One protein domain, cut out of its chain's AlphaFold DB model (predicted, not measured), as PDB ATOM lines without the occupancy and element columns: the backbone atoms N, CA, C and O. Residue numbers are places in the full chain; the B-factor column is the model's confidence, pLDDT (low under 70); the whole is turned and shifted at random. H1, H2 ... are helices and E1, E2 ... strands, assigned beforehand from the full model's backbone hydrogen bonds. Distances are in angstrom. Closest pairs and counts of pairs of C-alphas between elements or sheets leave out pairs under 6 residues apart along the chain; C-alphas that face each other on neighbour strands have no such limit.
ATOM      1  N   THR A   3     222.480 210.273 202.080       98.38
ATOM      2  CA  THR A   3     222.539 208.912 202.643       98.38
ATOM      3  C   THR A   3     222.043 207.879 201.640       98.38
ATOM      4  O   THR A   3     220.848 207.800 201.374       98.38
ATOM      5  N   VAL A   4     222.941 207.028 201.149       98.19
ATOM      6  CA  VAL A   4     222.625 205.947 200.207       98.19
ATOM      7  C   VAL A   4     222.561 204.613 200.941       98.19
ATOM      8  O   VAL A   4     223.391 204.326 201.804       98.19
ATOM      9  N   ARG A   5     221.588 203.776 200.580       97.75
ATOM     10  CA  ARG A   5     221.418 202.421 201.121       97.75
ATOM     11  C   ARG A   5     221.458 201.407 199.988       97.75
ATOM     12  O   ARG A   5     220.650 201.492 199.068       97.75
ATOM     13  N   ILE A   6     222.370 200.443 200.064       96.50
ATOM     14  CA  ILE A   6     222.455 199.327 199.110       96.50
ATOM     15  C   ILE A   6     222.565 197.998 199.855       96.50
ATOM     16  O   ILE A   6     222.993 197.957 201.007       96.50
ATOM     17  N   ALA A   7     222.203 196.892 199.204       94.88
ATOM     18  CA  ALA A   7     222.440 195.562 199.763       94.88
ATOM     19  C   ALA A   7     223.936 195.379 200.079       94.88
ATOM     20  O   ALA A   7     224.779 195.676 199.232       94.88
ATOM     21  N   ALA A   8     224.275 194.848 201.258       93.81
ATOM     22  CA  ALA A   8     225.667 194.651 201.684       93.81
ATOM     23  C   ALA A   8     226.443 193.659 200.795       93.81
ATOM     24  O   ALA A   8     227.671 193.660 200.776       93.81
ATOM     25  N   ALA A   9     225.729 192.849 200.007       92.81
ATOM     26  CA  ALA A   9     226.297 192.007 198.957       92.81
ATOM     27  C   ALA A   9     226.767 192.795 197.713       92.81
ATOM     28  O   ALA A   9     227.193 192.186 196.730       92.81
ATOM     29  N   ARG A  10     226.683 194.131 197.718       93.75
ATOM     30  CA  ARG A  10     227.190 195.010 196.659       93.75
ATOM     31  C   ARG A  10     228.167 196.034 197.222       93.75
ATOM     32  O   ARG A  10     228.038 196.474 198.360       93.75
ATOM     33  N   TRP A  11     229.138 196.423 196.406       94.50
ATOM     34  CA  TRP A  11     230.058 197.521 196.703       94.50
ATOM     35  C   TRP A  11     229.662 198.756 195.901       94.50
ATOM     36  O   TRP A  11     229.138 198.624 194.793       94.50
ATOM     37  N   LEU A  12     229.916 199.935 196.469       96.62
ATOM     38  CA  LEU A  12     229.647 201.232 195.854       96.62
ATOM     39  C   LEU A  12     230.957 201.906 195.440       96.62
ATOM     40  O   LEU A  12     231.950 201.859 196.168       96.62
ATOM     41  N   TRP A  13     230.939 202.557 194.284       96.44
ATOM     42  CA  TRP A  13     232.104 203.184 193.673       96.44
ATOM     43  C   TRP A  13     231.707 204.476 192.968       96.44
ATOM     44  O   TRP A  13     230.563 204.618 192.532       96.44
ATOM     45  N   THR A  14     232.663 205.379 192.769       96.75
ATOM     46  CA  THR A  14     232.514 206.399 191.721       96.75
ATOM     47  C   THR A  14     232.509 205.723 190.346       96.75
ATOM     48  O   THR A  14     233.087 204.645 190.179       96.75
ATOM     49  N   ALA A  15     231.851 206.328 189.359       96.56
ATOM     50  CA  ALA A  15     231.890 205.848 187.982       96.56
ATOM     51  C   ALA A  15     233.122 206.389 187.235       96.56
ATOM     52  O   ALA A  15     233.512 207.539 187.428       96.56
ATOM     53  N   GLU A  16     233.721 205.577 186.364       95.44
ATOM     54  CA  GLU A  16     234.749 206.015 185.410       95.44
ATOM     55  C   GLU A  16     234.610 205.266 184.078       95.44
ATOM     56  O   GLU A  16     234.049 204.171 184.033       95.44
ATOM     57  N   VAL A  17     235.129 205.828 182.983       94.38
ATOM     58  CA  VAL A  17     235.187 205.125 181.690       94.38
ATOM     59  C   VAL A  17     236.430 204.238 181.662       94.38
ATOM     60  O   VAL A  17     237.549 204.737 181.548       94.38
ATOM     61  N   GLY A  18     236.226 202.924 181.749       90.75
ATOM     62  CA  GLY A  18     237.294 201.921 181.719       90.75
ATOM     63  C   GLY A  18     237.776 201.584 180.311       90.75
ATOM     64  O   GLY A  18     238.946 201.264 180.120       90.75
ATOM     65  N   ASP A  19     236.893 201.684 179.315       91.25
ATOM     66  CA  ASP A  19     237.239 201.544 177.900       91.25
ATOM     67  C   ASP A  19     236.516 202.619 177.085       91.25
ATOM     68  O   ASP A  19     235.303 202.561 176.867       91.25
ATOM     69  N   ARG A  20     237.283 203.610 176.621       91.56
ATOM     70  CA  ARG A  20     236.763 204.753 175.859       91.56
ATOM     71  C   ARG A  20     236.247 204.363 174.475       91.56
ATOM     72  O   ARG A  20     235.335 205.018 173.973       91.56
ATOM     73  N   ALA A  21     236.795 203.305 173.875       88.88
ATOM     74  CA  ALA A  21     236.451 202.874 172.522       88.88
ATOM     75  C   ALA A  21     235.136 202.081 172.470       88.88
ATOM     76  O   ALA A  21     234.463 202.060 171.437       88.88
ATOM     77  N   THR A  22     234.775 201.399 173.558       88.06
ATOM     78  CA  THR A  22     233.489 200.689 173.681       88.06
ATOM     79  C   THR A  22     232.461 201.459 174.501       88.06
ATOM     80  O   THR A  22     231.270 201.233 174.320       88.06
ATOM     81  N   GLY A  23     232.894 202.386 175.360       91.31
ATOM     82  CA  GLY A  23     232.015 203.073 176.307       91.31
ATOM     83  C   GLY A  23     231.718 202.241 177.543       91.31
ATOM     84  O   GLY A  23     230.645 202.356 178.123       91.31
ATOM     85  N   HIS A  24     232.636 201.368 177.950       92.56
ATOM     86  CA  HIS A  24     232.427 200.606 179.168       92.56
ATOM     87  C   HIS A  24     232.681 201.473 180.398       92.56
ATOM     88  O   HIS A  24     233.802 201.942 180.619       92.56
ATOM     89  N   VAL A  25     231.645 201.643 181.216       94.50
ATOM     90  CA  VAL A  25     231.740 202.306 182.518       94.50
ATOM     91  C   VAL A  25     232.071 201.267 183.584       94.50
ATOM     92  O   VAL A  25     231.407 200.233 183.689       94.50
ATOM     93  N   CYS A  26     233.093 201.542 184.388       94.12
ATOM     94  CA  CYS A  26     233.548 200.663 185.454       94.12
ATOM     95  C   CYS A  26     233.678 201.364 186.804       94.12
ATOM     96  O   CYS A  26     233.393 202.553 186.962       94.12
ATOM     97  N   ASN A  27     234.069 200.579 187.804       93.12
ATOM     98  CA  ASN A  27     234.306 201.053 189.152       93.12
ATOM     99  C   ASN A  27     235.587 201.906 189.245       93.12
ATOM    100  O   ASN A  27     236.697 201.410 189.049       93.12
ATOM    101  N   GLY A  28     235.416 203.176 189.614       93.38
ATOM    102  CA  GLY A  28     236.493 204.123 189.888       93.38
ATOM    103  C   GLY A  28     237.058 203.971 191.297       93.38
ATOM    104  O   GLY A  28     237.732 202.984 191.604       93.38
ATOM    105  N   ALA A  29     236.831 204.965 192.155       93.88
ATOM    106  CA  ALA A  29     237.270 204.952 193.546       93.88
ATOM    107  C   ALA A  29     236.228 204.249 194.441       93.88
ATOM    108  O   ALA A  29     235.031 204.520 194.304       93.88
ATOM    109  N   PRO A  30     236.645 203.352 195.358       94.12
ATOM    110  CA  PRO A  30     235.726 202.686 196.274       94.12
ATOM    111  C   PRO A  30     235.122 203.679 197.261       94.12
ATOM    112  O   PRO A  30     235.835 204.488 197.857       94.12
ATOM    113  N   ILE A  31     233.822 203.548 197.504       96.31
ATOM    114  CA  ILE A  31     233.110 204.320 198.515       96.31
ATOM    115  C   ILE A  31     232.777 203.392 199.678       96.31
ATOM    116  O   ILE A  31     232.002 202.444 199.551       96.31
ATOM    117  N   ARG A  32     233.391 203.651 200.834       95.44
ATOM    118  CA  ARG A  32     233.192 202.829 202.031       95.44
ATOM    119  C   ARG A  32     231.807 203.073 202.627       95.44
ATOM    120  O   ARG A  32     231.302 204.194 202.602       95.44
ATOM    121  N   ALA A  33     231.203 202.019 203.161       96.94
ATOM    122  CA  ALA A  33     230.015 202.155 203.992       96.94
ATOM    123  C   ALA A  33     230.407 202.827 205.315       96.94
ATOM    124  O   ALA A  33     231.429 202.475 205.909       96.94
ATOM    125  N   ALA A  34     229.594 203.772 205.774       97.75
ATOM    126  CA  ALA A  34     229.736 204.379 207.094       97.75
ATOM    127  C   ALA A  34     229.348 203.377 208.191       97.75
ATOM    128  O   ALA A  34     229.950 203.342 209.261       97.75
ATOM    129  N   ARG A  35     228.341 202.542 207.910       97.69
ATOM    130  CA  ARG A  35     227.858 201.484 208.801       97.69
ATOM    131  C   ARG A  35     227.054 200.437 208.036       97.69
ATOM    132  O   ARG A  35     226.707 200.633 206.871       97.69
ATOM    133  N   TYR A  36     226.718 199.358 208.733       96.94
ATOM    134  CA  TYR A  36     225.815 198.319 208.253       96.94
ATOM    135  C   TYR A  36     224.591 198.238 209.165       96.94
ATOM    136  O   TYR A  36     224.722 198.274 210.388       96.94
ATOM    137  N   GLU A  37     223.410 198.144 208.564       97.19
ATOM    138  CA  GLU A  37     222.119 198.021 209.245       97.19
ATOM    139  C   GLU A  37     221.471 196.677 208.861       97.19
ATOM    140  O   GLU A  37     221.697 196.171 207.763       97.19
ATOM    141  N   GLY A  38     220.672 196.083 209.753       93.69
ATOM    142  CA  GLY A  38     219.986 194.805 209.505       93.69
ATOM    143  C   GLY A  38     220.606 193.598 210.219       93.69
ATOM    144  O   GLY A  38     221.402 193.743 211.150       93.69
ATOM    145  N   ARG A  39     220.180 192.387 209.834       89.00
ATOM    146  CA  ARG A  39     220.626 191.110 210.424       89.00
ATOM    147  C   ARG A  39     220.707 190.017 209.359       89.00
ATOM    148  O   ARG A  39     219.918 190.007 208.422       89.00
ATOM    149  N   GLY A  40     221.612 189.057 209.551       84.94
ATOM    150  CA  GLY A  40     221.738 187.896 208.664       84.94
ATOM    151  C   GLY A  40     222.091 188.291 207.227       84.94
ATOM    152  O   GLY A  40     223.010 189.077 207.015       84.94
ATOM    153  N   LEU A  41     221.372 187.734 206.251       83.25
ATOM    154  CA  LEU A  41     221.576 188.021 204.825       83.25
ATOM    155  C   LEU A  41     220.912 189.331 204.365       83.25
ATOM    156  O   LEU A  41     221.252 189.830 203.297       83.25
ATOM    157  N   ASP A  42     220.049 189.931 205.191       88.81
ATOM    158  CA  ASP A  42     219.351 191.194 204.905       88.81
ATOM    159  C   ASP A  42     220.158 192.423 205.362       88.81
ATOM    160  O   ASP A  42     219.609 193.453 205.757       88.81
ATOM    161  N   LEU A  43     221.490 192.308 205.369       95.12
ATOM    162  CA  LEU A  43     222.372 193.419 205.705       95.12
ATOM    163  C   LEU A  43     222.347 194.477 204.600       95.12
ATOM    164  O   LEU A  43     222.508 194.190 203.411       95.12
ATOM    165  N   VAL A  44     222.218 195.729 205.022       96.88
ATOM    166  CA  VAL A  44     222.253 196.921 204.180       96.88
ATOM    167  C   VAL A  44     223.513 197.708 204.515       96.88
ATOM    168  O   VAL A  44     223.768 198.027 205.675       96.88
ATOM    169  N   ALA A  45     224.303 198.029 203.496       97.06
ATOM    170  CA  ALA A  45     225.404 198.972 203.602       97.06
ATOM    171  C   ALA A  45     224.852 200.399 203.494       97.06
ATOM    172  O   ALA A  45     224.180 200.746 202.516       97.06
ATOM    173  N   VAL A  46     225.131 201.222 204.504       98.25
ATOM    174  CA  VAL A  46     224.737 202.632 204.529       98.25
ATOM    175  C   VAL A  46     225.952 203.494 204.238       98.25
ATOM    176  O   VAL A  46     226.960 203.423 204.941       98.25
ATOM    177  N   HIS A  47     225.846 204.327 203.210       98.38
ATOM    178  CA  HIS A  47     226.883 205.254 202.786       98.38
ATOM    179  C   HIS A  47     226.443 206.688 203.064       98.38
ATOM    180  O   HIS A  47     225.329 207.079 202.723       98.38
ATOM    181  N   GLU A  48     227.332 207.474 203.660       98.12
ATOM    182  CA  GLU A  48     227.146 208.906 203.878       98.12
ATOM    183  C   GLU A  48     228.078 209.635 202.919       98.12
ATOM    184  O   GLU A  48     229.299 209.577 203.050       98.12
ATOM    185  N   LEU A  49     227.490 210.222 201.881       97.44
ATOM    186  CA  LEU A  49     228.219 210.763 200.746       97.44
ATOM    187  C   LEU A  49     228.234 212.282 200.813       97.44
ATOM    188  O   LEU A  49     227.181 212.918 200.907       97.44
ATOM    189  N   ASP A  50     229.423 212.862 200.706       96.75
ATOM    190  CA  ASP A  50     229.594 214.294 200.487       96.75
ATOM    191  C   ASP A  50     229.930 214.564 199.018       96.75
ATOM    192  O   ASP A  50     231.035 214.955 198.657       96.75
ATOM    193  N   ILE A  51     228.971 214.230 198.153       96.12
ATOM    194  CA  ILE A  51     229.028 214.441 196.703       96.12
ATOM    195  C   ILE A  51     227.690 215.004 196.224       96.12
ATOM    196  O   ILE A  51     226.672 214.890 196.912       96.12
ATOM    197  N   GLU A  52     227.692 215.610 195.042       97.62
ATOM    198  CA  GLU A  52     226.506 216.245 194.477       97.62
ATOM    199  C   GLU A  52     225.457 215.213 194.040       97.62
ATOM    200  O   GLU A  52     225.783 214.133 193.528       97.62
ATOM    201  N   ALA A  53     224.178 215.564 194.190       97.81
ATOM    202  CA  ALA A  53     223.113 214.854 193.495       97.81
ATOM    203  C   ALA A  53     223.335 214.961 191.976       97.81
ATOM    204  O   ALA A  53     223.861 215.942 191.469       97.81
ATOM    205  N   GLY A  54     222.955 213.930 191.234       97.94
ATOM    206  CA  GLY A  54     223.255 213.797 189.813       97.94
ATOM    207  C   GLY A  54     224.560 213.056 189.521       97.94
ATOM    208  O   GLY A  54     224.712 212.592 188.394       97.94
ATOM    209  N   THR A  55     225.451 212.863 190.503       98.31
ATOM    210  CA  THR A  55     226.706 212.115 190.314       98.31
ATOM    211  C   THR A  55     226.441 210.676 189.859       98.31
ATOM    212  O   THR A  55     225.578 209.985 190.411       98.31
ATOM    213  N   LEU A  56     227.215 210.207 188.874       98.50
ATOM    214  CA  LEU A  56     227.213 208.813 188.438       98.50
ATOM    215  C   LEU A  56     228.036 207.938 189.390       98.50
ATOM    216  O   LEU A  56     229.211 208.193 189.660       98.50
ATOM    217  N   LEU A  57     227.408 206.869 189.865       98.06
ATOM    218  CA  LEU A  57     227.988 205.866 190.746       98.06
ATOM    219  C   LEU A  57     227.898 204.493 190.091       98.06
ATOM    220  O   LEU A  57     227.022 204.229 189.271       98.06
ATOM    221  N   VAL A  58     228.786 203.589 190.485       96.88
ATOM    222  CA  VAL A  58     228.748 202.193 190.056       96.88
ATOM    223  C   VAL A  58     228.509 201.314 191.264       96.88
ATOM    224  O   VAL A  58     229.075 201.527 192.333       96.88
ATOM    225  N   THR A  59     227.686 200.288 191.078       95.62
ATOM    226  CA  THR A  59     227.618 199.171 192.014       95.62
ATOM    227  C   THR A  59     228.093 197.896 191.348       95.62
ATOM    228  O   THR A  59     227.768 197.628 190.188       95.62
ATOM    229  N   THR A  60     228.797 197.072 192.110       93.69
ATOM    230  CA  THR A  60     229.237 195.741 191.686       93.69
ATOM    231  C   THR A  60     228.799 194.720 192.729       93.69
ATOM    232  O   THR A  60     228.742 195.072 193.909       93.69
ATOM    233  N   PRO A  61     228.505 193.463 192.361       91.56
ATOM    234  CA  PRO A  61     228.473 192.391 193.347       91.56
ATOM    235  C   PRO A  61     229.791 192.352 194.139       91.56
ATOM    236  O   PRO A  61     230.870 192.662 193.619       91.56
ATOM    237  N   ALA A  62     229.706 192.025 195.425       84.38
ATOM    238  CA  ALA A  62     230.882 191.870 196.267       84.38
ATOM    239  C   ALA A  62     231.783 190.758 195.701       84.38
ATOM    240  O   ALA A  62     231.308 189.678 195.356       84.38
ATOM    241  N   GLY A  63     233.085 191.030 195.590       80.31
ATOM    242  CA  GLY A  63     234.063 190.072 195.062       80.31
ATOM    243  C   GLY A  63     234.170 189.992 193.533       80.31
ATOM    244  O   GLY A  63     234.984 189.213 193.048       80.31
ATOM    245  N   THR A  64     233.416 190.792 192.764       80.44
ATOM    246  CA  THR A  64     233.423 190.742 191.284       80.44
ATOM    247  C   THR A  64     233.839 192.058 190.614       80.44
ATOM    248  O   THR A  64     233.352 192.384 189.534       80.44
ATOM    249  N   SER A  65     234.715 192.857 191.233       74.19
ATOM    250  CA  SER A  65     235.146 194.147 190.669       74.19
ATOM    251  C   SER A  65     236.274 194.000 189.643       74.19
ATOM    252  O   SER A  65     237.282 193.353 189.936       74.19
ATOM    253  N   SER A  66     236.169 194.663 188.488       78.81
ATOM    254  CA  SER A  66     237.244 194.738 187.491       78.81
ATOM    255  C   SER A  66     237.228 196.080 186.772       78.81
ATOM    256  O   SER A  66     236.182 196.552 186.356       78.81
ATOM    257  N   ARG A  67     238.399 196.680 186.559       79.75
ATOM    258  CA  ARG A  67     238.524 197.875 185.721       79.75
ATOM    259  C   ARG A  67     238.625 197.470 184.251       79.75
ATOM    260  O   ARG A  67     239.726 197.287 183.743       79.75
ATOM    261  N   GLY A  68     237.485 197.269 183.590       78.12
ATOM    262  CA  GLY A  68     237.426 197.028 182.144       78.12
ATOM    263  C   GLY A  68     236.287 196.115 181.696       78.12
ATOM    264  O   GLY A  68     235.507 195.632 182.505       78.12
ATOM    265  N   THR A  69     236.232 195.835 180.393       75.00
ATOM    266  CA  THR A  69     235.195 195.042 179.693       75.00
ATOM    267  C   THR A  69     235.289 193.527 179.903       75.00
ATOM    268  O   THR A  69     234.661 192.751 179.182       75.00
ATOM    269  N   GLY A  70     236.091 193.078 180.869       76.56
ATOM    270  CA  GLY A  70     236.290 191.662 181.160       76.56
ATOM    271  C   GLY A  70     235.028 190.967 181.700       76.56
ATOM    272  O   GLY A  70     234.015 191.617 181.964       76.56
ATOM    273  N   PRO A  71     235.092 189.647 181.954       71.69
ATOM    274  CA  PRO A  71     233.943 188.854 182.412       71.69
ATOM    275  C   PRO A  71     233.297 189.398 183.697       71.69
ATOM    276  O   PRO A  71     232.095 189.256 183.898       71.69
ATOM    277  N   TRP A  72     234.080 190.068 184.544       74.19
ATOM    278  CA  TRP A  72     233.603 190.692 185.779       74.19
ATOM    279  C   TRP A  72     233.037 192.104 185.567       74.19
ATOM    280  O   TRP A  72     232.128 192.511 186.292       74.19
ATOM    281  N   GLY A  73     233.494 192.815 184.532       74.69
ATOM    282  CA  GLY A  73     233.014 194.153 184.187       74.69
ATOM    283  C   GLY A  73     231.568 194.179 183.703       74.69
ATOM    284  O   GLY A  73     230.829 195.122 183.975       74.69
ATOM    285  N   GLY A  74     231.102 193.090 183.087       74.88
ATOM    286  CA  GLY A  74     229.697 192.934 182.694       74.88
ATOM    287  C   GLY A  74     228.697 192.961 183.861       74.88
ATOM    288  O   GLY A  74     227.500 193.097 183.631       74.88
ATOM    289  N   SER A  75     229.162 192.852 185.112       85.62
ATOM    290  CA  SER A  75     228.312 192.909 186.311       85.62
ATOM    291  C   SER A  75     228.097 194.324 186.869       85.62
ATOM    292  O   SER A  75     227.353 194.505 187.844       85.62
ATOM    293  N   HIS A  76     228.748 195.328 186.275       91.19
ATOM    294  CA  HIS A  76     228.618 196.717 186.685       91.19
ATOM    295  C   HIS A  76     227.218 197.242 186.399       91.19
ATOM    296  O   HIS A  76     226.696 197.123 185.294       91.19
ATOM    297  N   GLN A  77     226.633 197.880 187.405       94.38
ATOM    298  CA  GLN A  77     225.412 198.655 187.238       94.38
ATOM    299  C   GLN A  77     225.727 200.108 187.538       94.38
ATOM    300  O   GLN A  77     226.224 200.412 188.628       94.38
ATOM    301  N   VAL A  78     225.445 200.976 186.571       97.06
ATOM    302  CA  VAL A  78     225.629 202.417 186.705       97.06
ATOM    303  C   VAL A  78     224.340 203.037 187.220       97.06
ATOM    304  O   VAL A  78     223.243 202.677 186.791       97.06
ATOM    305  N   HIS A  79     224.482 203.974 188.148       98.31
ATOM    306  CA  HIS A  79     223.383 204.648 188.812       98.31
ATOM    307  C   HIS A  79     223.613 206.150 188.844       98.31
ATOM    308  O   HIS A  79     224.745 206.600 189.004       98.31
ATOM    309  N   ARG A  80     222.535 206.924 188.776       98.44
ATOM    310  CA  ARG A  80     222.529 208.344 189.112       98.44
ATOM    311  C   ARG A  80     222.080 208.512 190.554       98.44
ATOM    312  O   ARG A  80     221.034 207.986 190.937       98.44
ATOM    313  N   LEU A  81     222.869 209.243 191.335       98.56
ATOM    314  CA  LEU A  81     222.537 209.590 192.711       98.56
ATOM    315  C   LEU A  81     221.448 210.665 192.743       98.56
ATOM    316  O   LEU A  81     221.642 211.747 192.202       98.56
ATOM    317  N   ALA A  82     220.325 210.412 193.403       98.31
ATOM    318  CA  ALA A  82     219.330 211.441 193.688       98.31
ATOM    319  C   ALA A  82     219.625 212.165 195.013       98.31
ATOM    320  O   ALA A  82     220.348 211.661 195.873       98.31
ATOM    321  N   ALA A  83     219.031 213.347 195.202       97.94
ATOM    322  CA  ALA A  83     219.206 214.148 196.418       97.94
ATOM    323  C   ALA A  83     218.671 213.459 197.689       97.94
ATOM    324  O   ALA A  83     219.163 213.721 198.784       97.94
ATOM    325  N   ASP A  84     217.697 212.557 197.544       97.81
ATOM    326  CA  ASP A  84     217.141 211.738 198.630       97.81
ATOM    327  C   ASP A  84     217.971 210.473 198.933       97.81
ATOM    328  O   ASP A  84     217.637 209.718 199.845       97.81
ATOM    329  N   GLY A  85     219.057 210.242 198.186       97.81
ATOM    330  CA  GLY A  85     219.925 209.074 198.325       97.81
ATOM    331  C   GLY A  85     219.466 207.831 197.569       97.81
ATOM    332  O   GLY A  85     220.109 206.784 197.683       97.81
ATOM    333  N   SER A  86     218.395 207.925 196.777       98.19
ATOM    334  CA  SER A  86     218.027 206.860 195.846       98.19
ATOM    335  C   SER A  86     219.023 206.755 194.681       98.19
ATOM    336  O   SER A  86     219.706 207.716 194.312       98.19
ATOM    337  N   LEU A  87     219.133 205.547 194.125       98.25
ATOM    338  CA  LEU A  87     219.994 205.225 192.990       98.25
ATOM    339  C   LEU A  87     219.123 204.829 191.798       98.25
ATOM    340  O   LEU A  87     218.493 203.771 191.809       98.25
ATOM    341  N   ALA A  88     219.081 205.683 190.778       98.19
ATOM    342  CA  ALA A  88     218.346 205.411 189.548       98.19
ATOM    343  C   ALA A  88     219.276 204.780 188.511       98.19
ATOM    344  O   ALA A  88     220.327 205.340 188.214       98.19
ATOM    345  N   HIS A  89     218.896 203.642 187.934       97.69
ATOM    346  CA  HIS A  89     219.706 202.977 186.914       97.69
ATOM    347  C   HIS A  89     219.929 203.874 185.684       97.69
ATOM    348  O   HIS A  89     218.984 204.467 185.160       97.69
ATOM    349  N   VAL A  90     221.166 203.907 185.182       98.12
ATOM    350  CA  VAL A  90     221.554 204.622 183.959       98.12
ATOM    351  C   VAL A  90     222.088 203.618 182.936       98.12
ATOM    352  O   VAL A  90     222.974 202.829 183.275       98.12
ATOM    353  N   PRO A  91     221.599 203.627 181.680       95.62
ATOM    354  CA  PRO A  91     222.186 202.819 180.616       95.62
ATOM    355  C   PRO A  91     223.685 203.099 180.468       95.62
ATOM    356  O   PRO A  91     224.100 204.257 180.450       95.62
ATOM    357  N   MET A  92     224.490 202.044 180.336       93.56
ATOM    358  CA  MET A  92     225.954 202.154 180.316       93.56
ATOM    359  C   MET A  92     226.459 203.111 179.232       93.56
ATOM    360  O   MET A  92     227.301 203.957 179.514       93.56
ATOM    361  N   ASP A  93     225.875 203.039 178.039       94.81
ATOM    362  CA  ASP A  93     226.218 203.899 176.906       94.81
ATOM    363  C   ASP A  93     225.977 205.382 177.216       94.81
ATOM    364  O   ASP A  93     226.829 206.221 176.937       94.81
ATOM    365  N   ALA A  94     224.845 205.702 177.853       96.56
ATOM    366  CA  ALA A  94     224.510 207.070 178.240       96.56
ATOM    367  C   ALA A  94     225.453 207.588 179.334       96.56
ATOM    368  O   ALA A  94     225.915 208.723 179.271       96.56
ATOM    369  N   ALA A  95     225.786 206.740 180.311       97.25
ATOM    370  CA  ALA A  95     226.755 207.084 181.341       97.25
ATOM    371  C   ALA A  95     228.162 207.312 180.765       97.25
ATOM    372  O   ALA A  95     228.850 208.239 181.183       97.25
ATOM    373  N   ALA A  96     228.592 206.499 179.799       96.56
ATOM    374  CA  ALA A  96     229.881 206.679 179.139       96.56
ATOM    375  C   ALA A  96     229.936 207.977 178.336       96.56
ATOM    376  O   ALA A  96     230.946 208.674 178.375       96.56
ATOM    377  N   ASP A  97     228.854 208.309 177.634       97.06
ATOM    378  CA  ASP A  97     228.753 209.535 176.845       97.06
ATOM    379  C   ASP A  97     228.710 210.789 177.738       97.06
ATOM    380  O   ASP A  97     229.271 211.814 177.364       97.06
ATOM    381  N   GLU A  98     228.157 210.695 178.949       97.38
ATOM    382  CA  GLU A  98     228.239 211.763 179.957       97.38
ATOM    383  C   GLU A  98     229.644 211.913 180.564       97.38
ATOM    384  O   GLU A  98     230.126 213.031 180.735       97.38
ATOM    385  N   LEU A  99     230.313 210.799 180.882       96.94
ATOM    386  CA  LEU A  99     231.651 210.802 181.490       96.94
ATOM    387  C   LEU A  99     232.771 211.141 180.493       96.94
ATOM    388  O   LEU A  99     233.816 211.653 180.892       96.94
ATOM    389  N   ASP A 100     232.574 210.837 179.211       97.12
ATOM    390  CA  ASP A 100     233.509 211.123 178.122       97.12
ATOM    391  C   ASP A 100     232.767 211.672 176.887       97.12
ATOM    392  O   ASP A 100     232.622 210.963 175.882       97.12
TER     393      ASP A 100
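This is residues 3 to 100 of the 191 residues of an uncharacterized protein of Methylobacterium sp. ARG-1 (UniProt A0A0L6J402). A strongly twisted sheet of five strands, E3 E2 E6 E7 E8, makes the body, and a small sheet of three strands, E1 E5 E4, stands partly face to face with it, the two sets of strands crossed. The short helix H1 packs on the larger sheet near the end of the domain away from E4, and the hairpin of E2 and E3 reaches out at that same end. The printed part has 98 residues, with eight named strands and then one named helix along the chain; both sheets are antiparallel, in the orders E3 E2 E6 E7 E8 and E1 E5 E4, and the class is mostly strand. The whole is compact, with a radius of gyration of the C-alphas of 13.1 A and spans of 42, 29 and 19 A.

E1, residues 3 to 7, runs on into E2, residues 10 to 19, at 96 degrees across a break of 2 residues. E2 bends by 79 degrees at residue 14 and forms a hairpin with E3, residues 24 to 31, where N 28 and O 14 are 2.8 A apart. E4, residues 35 to 37, and E5, residues 44 to 49, form a hairpin, with N 44 and O 37 at 2.8 A. E5 is also the antiparallel neighbour of E1, with N 45 and O 6 at 2.8 A. E6, residues 56 to 61, is the antiparallel neighbour of E2, with N 13 and O 58 at 2.9 A. E6, E7, residues 77 to 81, and E8, residues 87 to 90, form a meander, each strand the antiparallel neighbour of the one before; N 57 and O 79 are 2.8 A apart, as are N 80 and O 88. The two sheets form a sandwich, two sheets face to face, with the facing parts 10.2 A centre to centre and the strands at 85 degrees. H1, residues 92 to 99, is on the larger sheet at a height over the sheet of 6.9 A; its closest C-alphas to E3 are those of Ala 96 and Val 25, 5.8 A. Every O i to N i+4 pair in H1 is within hydrogen-bond range.

E1 begins at C-alpha 3 (222.539, 208.912, 202.643). E2 is 22.3 A long, E3 19.7 A, E6 17.2 A and E5 15.5 A. H1, 10.4 A long, ends at C-alpha 99 (231.651, 210.802, 181.490).

The C-alphas farthest apart are those of Ala 21 and Arg 39, 42.7 A. The printed part has no cut. The link from E6 to E7, residues 62 to 76, is long. The mean pLDDT of the printed part is 92.9, and no printed residue is under 70.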